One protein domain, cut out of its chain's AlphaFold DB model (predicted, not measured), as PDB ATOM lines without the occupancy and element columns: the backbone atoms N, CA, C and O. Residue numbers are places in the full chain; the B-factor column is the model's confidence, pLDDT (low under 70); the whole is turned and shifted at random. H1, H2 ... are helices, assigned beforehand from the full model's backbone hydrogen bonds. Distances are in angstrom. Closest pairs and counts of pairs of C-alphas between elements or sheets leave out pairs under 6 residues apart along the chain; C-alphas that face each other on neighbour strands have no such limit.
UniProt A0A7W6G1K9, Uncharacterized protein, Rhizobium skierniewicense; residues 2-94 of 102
ATOM      1  N   LYS A   2     149.747  18.673  15.163       78.44
ATOM      2  CA  LYS A   2     151.128  18.225  14.865       78.44
ATOM      3  C   LYS A   2     151.327  17.682  13.436       78.44
ATOM      4  O   LYS A   2     152.310  18.017  12.796       78.44
ATOM      5  N   GLU A   3     150.378  16.905  12.917       84.69
ATOM      6  CA  GLU A   3     150.443  16.360  11.550       84.69
ATOM      7  C   GLU A   3     150.412  17.461  10.473       84.69
ATOM      8  O   GLU A   3     151.270  17.495   9.595       84.69
ATOM      9  N   ASN A   4     149.509  18.440  10.607       81.50
ATOM     10  CA  ASN A   4     149.428  19.584   9.692       81.50
ATOM     11  C   ASN A   4     150.692  20.459   9.733       81.50
ATOM     12  O   ASN A   4     151.116  20.960   8.694       81.50
ATOM     13  N   PHE A   5     151.308  20.620  10.912       84.62
ATOM     14  CA  PHE A   5     152.611  21.274  11.047       84.62
ATOM     15  C   PHE A   5     153.684  20.548  10.228       84.62
ATOM     16  O   PHE A   5     154.356  21.187   9.424       84.62
ATOM     17  N   ILE A   6     153.809  19.227  10.402       88.06
ATOM     18  CA  ILE A   6     154.813  18.414   9.704       88.06
ATOM     19  C   ILE A   6     154.623  18.534   8.194       88.06
ATOM     20  O   ILE A   6     155.572  18.864   7.494       88.06
ATOM     21  N   ILE A   7     153.396  18.362   7.695       90.12
ATOM     22  CA  ILE A   7     153.101  18.460   6.260       90.12
ATOM     23  C   ILE A   7     153.482  19.846   5.723       90.12
ATOM     24  O   ILE A   7     154.201  19.947   4.729       90.12
ATOM     25  N   CYS A   8     153.053  20.922   6.389       87.19
ATOM     26  CA  CYS A   8     153.328  22.279   5.916       87.19
ATOM     27  C   CYS A   8     154.824  22.617   5.963       87.19
ATOM     28  O   CYS A   8     155.356  23.199   5.014       87.19
ATOM     29  N   ALA A   9     155.518  22.217   7.030       86.56
ATOM     30  CA  ALA A   9     156.956  22.409   7.171       86.56
ATOM     31  C   ALA A   9     157.734  21.611   6.113       86.56
ATOM     32  O   ALA A   9     158.626  22.159   5.468       86.56
ATOM     33  N   SER A  10     157.366  20.349   5.873       91.25
ATOM     34  CA  SER A  10     157.985  19.509   4.845       91.25
ATOM     35  C   SER A  10     157.812  20.092   3.443       91.25
ATOM     36  O   SER A  10     158.775  20.114   2.679       91.25
ATOM     37  N   VAL A  11     156.629  20.619   3.109       91.50
ATOM     38  CA  VAL A  11     156.396  21.284   1.816       91.50
ATOM     39  C   VAL A  11     157.248  22.549   1.681       91.50
ATOM     40  O   VAL A  11     157.863  22.761   0.636       91.50
ATOM     41  N   ALA A  12     157.354  23.366   2.734       90.81
ATOM     42  CA  ALA A  12     158.213  24.550   2.720       90.81
ATOM     43  C   ALA A  12     159.700  24.184   2.538       90.81
ATOM     44  O   ALA A  12     160.394  24.806   1.732       90.81
ATOM     45  N   ILE A  13     160.179  23.139   3.223       93.31
ATOM     46  CA  ILE A  13     161.549  22.626   3.072       93.31
ATOM     47  C   ILE A  13     161.784  22.125   1.644       93.31
ATOM     48  O   ILE A  13     162.799  22.462   1.035       93.31
ATOM     49  N   LEU A  14     160.842  21.365   1.082       95.25
ATOM     50  CA  LEU A  14     160.939  20.866  -0.287       95.25
ATOM     51  C   LEU A  14     161.054  22.017  -1.295       95.25
ATOM     52  O   LEU A  14     161.931  21.991  -2.158       95.25
ATOM     53  N   LEU A  15     160.227  23.057  -1.153       92.69
ATOM     54  CA  LEU A  15     160.291  24.254  -1.996       92.69
ATOM     55  C   LEU A  15     161.646  24.966  -1.870       92.69
ATOM     56  O   LEU A  15     162.248  25.310  -2.886       92.69
ATOM     57  N   ALA A  16     162.183  25.098  -0.654       91.88
ATOM     58  CA  ALA A  16     163.508  25.673  -0.439       91.88
ATOM     59  C   ALA A  16     164.624  24.868  -1.134       91.88
ATOM     60  O   ALA A  16     165.505  25.454  -1.766       91.88
ATOM     61  N   ILE A  17     164.571  23.531  -1.081       93.75
ATOM     62  CA  ILE A  17     165.522  22.656  -1.785       93.75
ATOM     63  C   ILE A  17     165.377  22.815  -3.305       93.75
ATOM     64  O   ILE A  17     166.376  22.957  -4.011       93.75
ATOM     65  N   CYS A  18     164.148  22.857  -3.824       93.25
ATOM     66  CA  CYS A  18     163.905  23.107  -5.244       93.25
ATOM     67  C   CYS A  18     164.479  24.459  -5.691       93.25
ATOM     68  O   CYS A  18     165.100  24.535  -6.752       93.25
ATOM     69  N   LEU A  19     164.324  25.514  -4.885       92.56
ATOM     70  CA  LEU A  19     164.916  26.822  -5.165       92.56
ATOM     71  C   LEU A  19     166.448  26.747  -5.213       92.56
ATOM     72  O   LEU A  19     167.046  27.255  -6.160       92.56
ATOM     73  N   GLN A  20     167.076  26.080  -4.238       91.25
ATOM     74  CA  GLN A  20     168.528  25.867  -4.206       91.25
ATOM     75  C   GLN A  20     169.022  25.164  -5.477       91.25
ATOM     76  O   GLN A  20     169.976  25.623  -6.100       91.25
ATOM     77  N   LEU A  21     168.335  24.106  -5.922       92.06
ATOM     78  CA  LEU A  21     168.680  23.382  -7.150       92.06
ATOM     79  C   LEU A  21     168.545  24.259  -8.403       92.06
ATOM     80  O   LEU A  21     169.437  24.271  -9.253       92.06
ATOM     81  N   VAL A  22     167.456  25.024  -8.518       91.19
ATOM     82  CA  VAL A  22     167.254  25.947  -9.647       91.19
ATOM     83  C   VAL A  22     168.349  27.011  -9.674       91.19
ATOM     84  O   VAL A  22     168.892  27.305 -10.740       91.19
ATOM     85  N   MET A  23     168.702  27.569  -8.517       91.31
ATOM     86  CA  MET A  23     169.786  28.542  -8.404       91.31
ATOM     87  C   MET A  23     171.138  27.942  -8.746       91.31
ATOM     88  O   MET A  23     171.878  28.551  -9.513       91.31
ATOM     89  N   PHE A  24     171.426  26.732  -8.276       88.00
ATOM     90  CA  PHE A  24     172.647  26.022  -8.630       88.00
ATOM     91  C   PHE A  24     172.771  25.834 -10.148       88.00
ATOM     92  O   PHE A  24     173.795  26.182 -10.728       88.00
ATOM     93  N   ILE A  25     171.707  25.380 -10.821       87.50
ATOM     94  CA  ILE A  25     171.696  25.212 -12.284       87.50
ATOM     95  C   ILE A  25     171.888  26.553 -13.001       87.50
ATOM     96  O   ILE A  25     172.617  26.629 -13.992       87.50
ATOM     97  N   ARG A  26     171.229  27.619 -12.537       88.69
ATOM     98  CA  ARG A  26     171.329  28.947 -13.160       88.69
ATOM     99  C   ARG A  26     172.716  29.556 -12.989       88.69
ATOM    100  O   ARG A  26     173.267  30.062 -13.962       88.69
ATOM    101  N   LEU A  27     173.306  29.424 -11.807       86.19
ATOM    102  CA  LEU A  27     174.682  29.831 -11.546       86.19
ATOM    103  C   LEU A  27     175.688  29.002 -12.352       86.19
ATOM    104  O   LEU A  27     176.601  29.572 -12.935       86.19
ATOM    105  N   ALA A  28     175.500  27.686 -12.469       82.38
ATOM    106  CA  ALA A  28     176.378  26.826 -13.264       82.38
ATOM    107  C   ALA A  28     176.388  27.190 -14.760       82.38
ATOM    108  O   ALA A  28     177.375  26.961 -15.453       82.38
ATOM    109  N   ARG A  29     175.299  27.779 -15.275       84.62
ATOM    110  CA  ARG A  29     175.214  28.262 -16.664       84.62
ATOM    111  C   ARG A  29     175.864  29.633 -16.876       84.62
ATOM    112  O   ARG A  29     176.057  30.031 -18.027       84.62
ATOM    113  N   ARG A  30     176.185  30.368 -15.809       81.44
ATOM    114  CA  ARG A  30     176.831  31.681 -15.893       81.44
ATOM    115  C   ARG A  30     178.323  31.514 -16.185       81.44
ATOM    116  O   ARG A  30     179.056  30.883 -15.426       81.44
ATOM    117  N   LYS A  31     178.783  32.104 -17.293       76.19
ATOM    118  CA  LYS A  31     180.184  32.021 -17.759       76.19
ATOM    119  C   LYS A  31     181.181  32.637 -16.769       76.19
ATOM    120  O   LYS A  31     182.337  32.240 -16.725       76.19
ATOM    121  N   ASP A  32     180.718  33.604 -15.992       74.00
ATOM    122  CA  ASP A  32     181.429  34.342 -14.950       74.00
ATOM    123  C   ASP A  32     181.507  33.589 -13.613       74.00
ATOM    124  O   ASP A  32     182.385  33.883 -12.805       74.00
ATOM    125  N   PHE A  33     180.642  32.595 -13.373       71.25
ATOM    126  CA  PHE A  33     180.575  31.901 -12.083       71.25
ATOM    127  C   PHE A  33     181.634  30.799 -11.924       71.25
ATOM    128  O   PHE A  33     182.229  30.679 -10.855       71.25
ATOM    129  N   GLY A  34     181.919  30.034 -12.985       69.50
ATOM    130  CA  GLY A  34     182.941  28.974 -12.978       69.50
ATOM    131  C   GLY A  34     184.338  29.475 -12.575       69.50
ATOM    132  O   GLY A  34     184.885  28.994 -11.582       69.50
ATOM    133  N   PRO A  35     184.877  30.516 -13.242       68.88
ATOM    134  CA  PRO A  35     186.158  31.117 -12.869       68.88
ATOM    135  C   PRO A  35     186.152  31.721 -11.458       68.88
ATOM    136  O   PRO A  35     187.178  31.721 -10.778       68.88
ATOM    137  N   LEU A  36     185.010  32.239 -10.988       67.75
ATOM    138  CA  LEU A  36     184.865  32.763  -9.625       67.75
ATOM    139  C   LEU A  36     184.926  31.661  -8.559       67.75
ATOM    140  O   LEU A  36     185.339  31.919  -7.428       67.75
ATOM    141  N   TRP A  37     184.472  30.456  -8.899       67.75
ATOM    142  CA  TRP A  37     184.487  29.295  -8.019       67.75
ATOM    143  C   TRP A  37     185.878  28.657  -7.945       67.75
ATOM    144  O   TRP A  37     186.379  28.418  -6.848       67.75
ATOM    145  N   GLU A  38     186.544  28.480  -9.090       67.06
ATOM    146  CA  GLU A  38     187.923  27.970  -9.160       67.06
ATOM    147  C   GLU A  38     188.902  28.870  -8.405       67.06
ATOM    148  O   GLU A  38     189.694  28.401  -7.592       67.06
ATOM    149  N   ASN A  39     188.803  30.186  -8.591       62.72
ATOM    150  CA  ASN A  39     189.675  31.132  -7.903       62.72
ATOM    151  C   ASN A  39     189.508  31.122  -6.373       62.72
ATOM    152  O   ASN A  39     190.428  31.541  -5.673       62.72
ATOM    153  N   ASP A  40     188.367  30.672  -5.847       62.25
ATOM    154  CA  ASP A  40     188.113  30.564  -4.404       62.25
ATOM    155  C   ASP A  40     188.730  29.293  -3.800       62.25
ATOM    156  O   ASP A  40     189.224  29.323  -2.679       62.25
ATOM    157  N   LEU A  41     188.778  28.198  -4.570       56.75
ATOM    158  CA  LEU A  41     189.425  26.941  -4.171       56.75
ATOM    159  C   LEU A  41     190.953  27.069  -4.057       56.75
ATOM    160  O   LEU A  41     191.574  26.329  -3.298       56.75
ATOM    161  N   PHE A  42     191.556  28.015  -4.787       57.53
ATOM    162  CA  PHE A  42     193.013  28.154  -4.895       57.53
ATOM    163  C   PHE A  42     193.591  29.454  -4.302       57.53
ATOM    164  O   PHE A  42     194.803  29.659  -4.363       57.53
ATOM    165  N   SER A  43     192.782  30.348  -3.714       58.16
ATOM    166  CA  SER A  43     193.265  31.650  -3.217       58.16
ATOM    167  C   SER A  43     193.141  31.798  -1.697       58.16
ATOM    168  O   SER A  43     192.076  32.090  -1.172       58.16
ATOM    169  N   GLN A  44     194.270  31.675  -0.990       57.31
ATOM    170  CA  GLN A  44     194.389  31.868   0.468       57.31
ATOM    171  C   GLN A  44     194.557  33.342   0.917       57.31
ATOM    172  O   GLN A  44     194.908  33.602   2.066       57.31
ATOM    173  N   LYS A  45     194.348  34.342   0.048       61.31
ATOM    174  CA  LYS A  45     194.482  35.761   0.442       61.31
ATOM    175  C   LYS A  45     193.162  36.311   0.998       61.31
ATOM    176  O   LYS A  45     192.256  36.639   0.233       61.31
ATOM    177  N   ASN A  46     193.099  36.476   2.322       59.44
ATOM    178  CA  ASN A  46     191.906  36.903   3.071       59.44
ATOM    179  C   ASN A  46     191.266  38.221   2.586       59.44
ATOM    180  O   ASN A  46     190.043  38.281   2.471       59.44
ATOM    181  N   ASP A  47     192.044  39.246   2.222       60.41
ATOM    182  CA  ASP A  47     191.475  40.532   1.762       60.41
ATOM    183  C   ASP A  47     190.773  40.431   0.399       60.41
ATOM    184  O   ASP A  47     189.826  41.158   0.098       60.41
ATOM    185  N   ILE A  48     191.206  39.487  -0.439       65.44
ATOM    186  CA  ILE A  48     190.596  39.226  -1.745       65.44
ATOM    187  C   ILE A  48     189.351  38.337  -1.580       65.44
ATOM    188  O   ILE A  48     188.399  38.463  -2.353       65.44
ATOM    189  N   ALA A  49     189.322  37.484  -0.554       65.62
ATOM    190  CA  ALA A  49     188.210  36.581  -0.274       65.62
ATOM    191  C   ALA A  49     186.912  37.334   0.072       65.62
ATOM    192  O   ALA A  49     185.851  36.983  -0.440       65.62
ATOM    193  N   VAL A  50     186.981  38.417   0.859       70.31
ATOM    194  CA  VAL A  50     185.787  39.206   1.231       70.31
ATOM    195  C   VAL A  50     185.151  39.880   0.010       70.31
ATOM    196  O   VAL A  50     183.941  39.765  -0.199       70.31
ATOM    197  N   ASN A  51     185.955  40.513  -0.852       75.81
ATOM    198  CA  ASN A  51     185.462  41.132  -2.089       75.81
ATOM    199  C   ASN A  51     184.865  40.096  -3.056       75.81
ATOM    200  O   ASN A  51     183.855  40.356  -3.715       75.81
ATOM    201  N   ARG A  52     185.447  38.894  -3.123       72.56
ATOM    202  CA  ARG A  52     184.917  37.789  -3.934       72.56
ATOM    203  C   ARG A  52     183.616  37.229  -3.372       72.56
ATOM    204  O   ARG A  52     182.693  36.988  -4.145       72.56
ATOM    205  N   LEU A  53     183.502  37.080  -2.052       78.31
ATOM    206  CA  LEU A  53     182.266  36.651  -1.399       78.31
ATOM    207  C   LEU A  53     181.125  37.637  -1.674       78.31
ATOM    208  O   LEU A  53     180.033  37.219  -2.056       78.31
ATOM    209  N   GLN A  54     181.382  38.943  -1.561       81.38
ATOM    210  CA  GLN A  54     180.396  39.972  -1.903       81.38
ATOM    211  C   GLN A  54     179.962  39.888  -3.371       81.38
ATOM    212  O   GLN A  54     178.772  40.001  -3.671       81.38
ATOM    213  N   LEU A  55     180.901  39.632  -4.286       82.25
ATOM    214  CA  LEU A  55     180.587  39.444  -5.700       82.25
ATOM    215  C   LEU A  55     179.727  38.191  -5.936       82.25
ATOM    216  O   LEU A  55     178.749  38.264  -6.678       82.25
ATOM    217  N   LYS A  56     180.013  37.071  -5.257       81.31
ATOM    218  CA  LYS A  56     179.179  35.854  -5.305       81.31
ATOM    219  C   LYS A  56     177.762  36.118  -4.801       81.31
ATOM    220  O   LYS A  56     176.805  35.735  -5.468       81.31
ATOM    221  N   ILE A  57     177.628  36.809  -3.665       83.88
ATOM    222  CA  ILE A  57     176.328  37.197  -3.098       83.88
ATOM    223  C   ILE A  57     175.564  38.082  -4.084       83.88
ATOM    224  O   ILE A  57     174.369  37.877  -4.289       83.88
ATOM    225  N   ARG A  58     176.242  39.034  -4.733       86.50
ATOM    226  CA  ARG A  58     175.626  39.901  -5.741       86.50
ATOM    227  C   ARG A  58     175.128  39.113  -6.952       86.50
ATOM    228  O   ARG A  58     173.974  39.283  -7.331       86.50
ATOM    229  N   ILE A  59     175.959  38.241  -7.527       86.94
ATOM    230  CA  ILE A  59     175.588  37.402  -8.682       86.94
ATOM    231  C   ILE A  59     174.404  36.496  -8.324       86.94
ATOM    232  O   ILE A  59     173.429  36.413  -9.071       86.94
ATOM    233  N   PHE A  60     174.455  35.860  -7.154       87.12
ATOM    234  CA  PHE A  60     173.357  35.044  -6.644       87.12
ATOM    235  C   PHE A  60     172.078  35.865  -6.454       87.12
ATOM    236  O   PHE A  60     171.005  35.440  -6.875       87.12
ATOM    237  N   GLY A  61     172.186  37.067  -5.884       87.81
ATOM    238  CA  GLY A  61     171.068  37.990  -5.715       87.81
ATOM    239  C   GLY A  61     170.439  38.419  -7.043       87.81
ATOM    240  O   GLY A  61     169.214  38.473  -7.151       87.81
ATOM    241  N   GLU A  62     171.247  38.677  -8.073       90.94
ATOM    242  CA  GLU A  62     170.762  38.982  -9.423       90.94
ATOM    243  C   GLU A  62     170.004  37.799 -10.040       90.94
ATOM    244  O   GLU A  62     168.911  37.995 -10.576       90.94
ATOM    245  N   GLU A  63     170.524  36.574  -9.920       89.81
ATOM    246  CA  GLU A  63     169.843  35.369 -10.414       89.81
ATOM    247  C   GLU A  63     168.551  35.071  -9.655       89.81
ATOM    248  O   GLU A  63     167.535  34.750 -10.278       89.81
ATOM    249  N   ILE A  64     168.552  35.236  -8.330       91.25
ATOM    250  CA  ILE A  64     167.350  35.123  -7.499       91.25
ATOM    251  C   ILE A  64     166.298  36.127  -7.957       91.25
ATOM    252  O   ILE A  64     165.142  35.764  -8.184       91.25
ATOM    253  N   LYS A  65     166.690  37.393  -8.126       91.81
ATOM    254  CA  LYS A  65     165.778  38.453  -8.559       91.81
ATOM    255  C   LYS A  65     165.222  38.161  -9.952       91.81
ATOM    256  O   LYS A  65     164.027  38.342 -10.186       91.81
ATOM    257  N   ALA A  66     166.065  37.674 -10.859       92.00
ATOM    258  CA  ALA A  66     165.663  37.275 -12.202       92.00
ATOM    259  C   ALA A  66     164.772  36.025 -12.210       92.00
ATOM    260  O   ALA A  66     163.926  35.883 -13.086       92.00
ATOM    261  N   TYR A  67     164.928  35.105 -11.258       91.50
ATOM    262  CA  TYR A  67     164.019  33.973 -11.105       91.50
ATOM    263  C   TYR A  67     162.654  34.431 -10.591       91.50
ATOM    264  O   TYR A  67     161.635  34.127 -11.212       91.50
ATOM    265  N   PHE A  68     162.618  35.228  -9.521       92.56
ATOM    266  CA  PHE A  68     161.373  35.723  -8.929       92.56
ATOM    267  C   PHE A  68     160.643  36.781  -9.768       92.56
ATOM    268  O   PHE A  68     159.471  37.055  -9.516       92.56
ATOM    269  N   SER A  69     161.271  37.349 -10.801       92.25
ATOM    270  CA  SER A  69     160.560  38.190 -11.770       92.25
ATOM    271  C   SER A  69     159.661  37.378 -12.713       92.25
ATOM    272  O   SER A  69     158.677  37.928 -13.215       92.25
ATOM    273  N   THR A  70     159.948  36.085 -12.911       93.69
ATOM    274  CA  THR A  70     159.151  35.173 -13.746       93.69
ATOM    275  C   THR A  70     157.859  34.736 -13.055       93.69
ATOM    276  O   THR A  70     157.782  34.699 -11.829       93.69
ATOM    277  N   VAL A  71     156.851  34.335 -13.837       93.56
ATOM    278  CA  VAL A  71     155.582  33.803 -13.302       93.56
ATOM    279  C   VAL A  71     155.831  32.599 -12.389       93.56
ATOM    280  O   VAL A  71     155.329  32.568 -11.271       93.56
ATOM    281  N   VAL A  72     156.675  31.656 -12.821       92.44
ATOM    282  CA  VAL A  72     157.022  30.459 -12.035       92.44
ATOM    283  C   VAL A  72     157.679  30.840 -10.711       92.44
ATOM    284  O   VAL A  72     157.298  30.310  -9.671       92.44
ATOM    285  N   GLY A  73     158.624  31.783 -10.724       91.00
ATOM    286  CA  GLY A  73     159.264  32.258  -9.499       91.00
ATOM    287  C   GLY A  73     158.281  32.942  -8.545       91.00
ATOM    288  O   GLY A  73     158.311  32.670  -7.345       91.00
ATOM    289  N   ARG A  74     157.361  33.768  -9.058       92.50
ATOM    290  CA  ARG A  74     156.307  34.396  -8.238       92.50
ATOM    291  C   ARG A  74     155.371  33.364  -7.612       92.50
ATOM    292  O   ARG A  74     155.047  33.476  -6.434       92.50
ATOM    293  N   CYS A  75     154.967  32.348  -8.371       94.56
ATOM    294  CA  CYS A  75     154.180  31.243  -7.830       94.56
ATOM    295  C   CYS A  75     154.967  30.483  -6.756       94.56
ATOM    296  O   CYS A  75     154.430  30.220  -5.686       94.56
ATOM    297  N   HIS A  76     156.247  30.194  -7.001       93.88
ATOM    298  CA  HIS A  76     157.106  29.504  -6.044       93.88
ATOM    299  C   HIS A  76     157.174  30.251  -4.707       93.88
ATOM    300  O   HIS A  76     156.920  29.651  -3.665       93.88
ATOM    301  N   ILE A  77     157.483  31.555  -4.719       92.56
ATOM    302  CA  ILE A  77     157.603  32.330  -3.476       92.56
ATOM    303  C   ILE A  77     156.258  32.471  -2.758       92.56
ATOM    304  O   ILE A  77     156.217  32.357  -1.538       92.56
ATOM    305  N   ALA A  78     155.152  32.642  -3.490       93.50
ATOM    306  CA  ALA A  78     153.820  32.719  -2.896       93.50
ATOM    307  C   ALA A  78     153.444  31.414  -2.175       93.50
ATOM    308  O   ALA A  78     153.002  31.448  -1.028       93.50
ATOM    309  N   ILE A  79     153.676  30.265  -2.820       93.06
ATOM    310  CA  ILE A  79     153.409  28.947  -2.235       93.06
ATOM    311  C   ILE A  79     154.331  28.712  -1.032       93.06
ATOM    312  O   ILE A  79     153.856  28.325   0.033       93.06
ATOM    313  N   PHE A  80     155.629  28.999  -1.164       93.50
ATOM    314  CA  PHE A  80     156.588  28.858  -0.068       93.50
ATOM    315  C   PHE A  80     156.170  29.672   1.161       93.50
ATOM    316  O   PHE A  80     156.104  29.124   2.260       93.50
ATOM    317  N   VAL A  81     155.829  30.953   0.979       93.50
ATOM    318  CA  VAL A  81     155.390  31.832   2.072       93.50
ATOM    319  C   VAL A  81     154.098  31.321   2.704       93.50
ATOM    320  O   VAL A  81     154.010  31.272   3.928       93.50
ATOM    321  N   ALA A  82     153.121  30.887   1.902       93.69
ATOM    322  CA  ALA A  82     151.868  30.348   2.423       93.69
ATOM    323  C   ALA A  82     152.110  29.128   3.331       93.69
ATOM    324  O   ALA A  82     151.617  29.094   4.460       93.69
ATOM    325  N   PHE A  83     152.917  28.160   2.888       91.56
ATOM    326  CA  PHE A  83     153.220  26.966   3.681       91.56
ATOM    327  C   PHE A  83     154.111  27.258   4.893       91.56
ATOM    328  O   PHE A  83     153.860  26.712   5.966       91.56
ATOM    329  N   ALA A  84     155.097  28.148   4.764       90.50
ATOM    330  CA  ALA A  84     155.963  28.545   5.872       90.50
ATOM    331  C   ALA A  84     155.178  29.260   6.984       90.50
ATOM    332  O   ALA A  84     155.328  28.923   8.159       90.50
ATOM    333  N   LEU A  85     154.291  30.194   6.624       92.62
ATOM    334  CA  LEU A  85     153.414  30.867   7.585       92.62
ATOM    335  C   LEU A  85     152.419  29.893   8.214       92.62
ATOM    336  O   LEU A  85     152.221  29.921   9.425       92.62
ATOM    337  N   THR A  86     151.834  28.992   7.425       90.38
ATOM    338  CA  THR A  86     150.907  27.976   7.944       90.38
ATOM    339  C   THR A  86     151.603  27.041   8.939       90.38
ATOM    340  O   THR A  86     151.065  26.764  10.011       90.38
ATOM    341  N   ALA A  87     152.828  26.601   8.634       89.38
ATOM    342  CA  ALA A  87     153.643  25.820   9.558       89.38
ATOM    343  C   ALA A  87     153.946  26.607  10.842       89.38
ATOM    344  O   ALA A  87     153.780  26.075  11.935       89.38
ATOM    345  N   LEU A  88     154.316  27.887  10.736       89.19
ATOM    346  CA  LEU A  88     154.559  28.739  11.900       89.19
ATOM    347  C   LEU A  88     153.313  28.872  12.788       89.19
ATOM    348  O   LEU A  88     153.410  28.722  14.004       89.19
ATOM    349  N   VAL A  89     152.138  29.096  12.193       91.56
ATOM    350  CA  VAL A  89     150.864  29.174  12.924       91.56
ATOM    351  C   VAL A  89     150.582  27.866  13.661       91.56
ATOM    352  O   VAL A  89     150.264  27.896  14.850       91.56
ATOM    353  N   PHE A  90     150.749  26.713  13.005       88.00
ATOM    354  CA  PHE A  90     150.562  25.424  13.674       88.00
ATOM    355  C   PHE A  90     151.599  25.165  14.767       88.00
ATOM    356  O   PHE A  90     151.241  24.588  15.792       88.00
ATOM    357  N   ALA A  91     152.848  25.606  14.591       82.88
ATOM    358  CA  ALA A  91     153.879  25.502  15.618       82.88
ATOM    359  C   ALA A  91     153.479  26.290  16.873       82.88
ATOM    360  O   ALA A  91     153.455  25.718  17.962       82.88
ATOM    361  N   ILE A  92     153.071  27.555  16.710       87.31
ATOM    362  CA  ILE A  92     152.606  28.414  17.810       87.31
ATOM    363  C   ILE A  92     151.381  27.793  18.490       87.31
ATOM    364  O   ILE A  92     151.389  27.605  19.702       87.31
ATOM    365  N   ALA A  93     150.367  27.393  17.719       84.50
ATOM    366  CA  ALA A  93     149.154  26.779  18.259       84.50
ATOM    367  C   ALA A  93     149.435  25.457  18.997       84.50
ATOM    368  O   ALA A  93     148.766  25.133  19.973       84.50
ATOM    369  N   SER A  94     150.437  24.692  18.554       74.88
ATOM    370  CA  SER A  94     150.858  23.457  19.224       74.88
ATOM    371  C   SER A  94     151.706  23.686  20.479       74.88
ATOM    372  O   SER A  94     151.706  22.824  21.353       74.88
TER     373      SER A  94
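AT A GLANCE: This is residues 2 to 94 of the 102 residues of an uncharacterized protein of Rhizobium skierniewicense (UniProt A0A7W6G1K9). Four helices make a flat, open V. One arm is the long H1 packed on H4, the other is the short H2 packed on part of H3; H3 and H4 meet at a corner, and residues 41 to 47 stick out at the far end of the H2 and H3 arm. The printed part has 93 residues, with H1, H2, H3 and H4 in that order and no named strand, and its class is all helix. It is loose, with a radius of gyration of the C-alphas of 17.4 A and spans of 49 by 30 by 15 A.

HOW THE PARTS SIT: H1, residues 2 to 28, and H4, residues 71 to 94, touch at a shallow tilt of 32 degrees, opposite ways; their closest C-alphas, of Phe 5 and Ala 87, are 4.9 A apart. H2, residues 33 to 41, is close to H1 but not clearly touching, with the C-alphas of Leu 27 and Phe 33 6.3 A apart. H3, residues 46 to 68, is the hub, touching three helices. With residues 49 to 56 alone it touches H2 in a helical hairpin, at a shallow tilt of 30 degrees; the closest C-alphas, of Asp 40 and Ala 49, are 7.3 A apart. H1 touches H3 with residues 23 to 27 alone, closest at the C-alphas of Met 23 and Ile 64, 7.1 A apart, at a steep tilt of 69 degrees, only just short of about perpendicular. H3 and H4 only just touch, only at the corner, with 3 pairs of C-alphas within 8 A; the closest, of Phe 68 and Arg 74, are 5.3 A apart. Helix packing is mostly aligned, but only just, with 2 of 3 pairs at a shallow tilt. H2 and H4 are apart. Every O i to N i+4 pair is within hydrogen-bond range in H1 and H4, against 4 of 5 in H2 and 18 of 19 in H3.

IN THESE COORDINATES: H1 begins at C-alpha 2 (151.128, 18.225, 14.865) and is 38.8 A long from first to last C-alpha. H2 measures 12.9 A, H3 32.8 A and H4 34.5 A, the last ending at C-alpha 94 (150.858, 23.457, 19.224).

THE WHOLE: The two C-alphas farthest apart, of Phe 42 and Ala 93, are 49.6 A apart. The printed part has no cut, and its three links are tight. Residues 34 to 49 have pLDDT under 70.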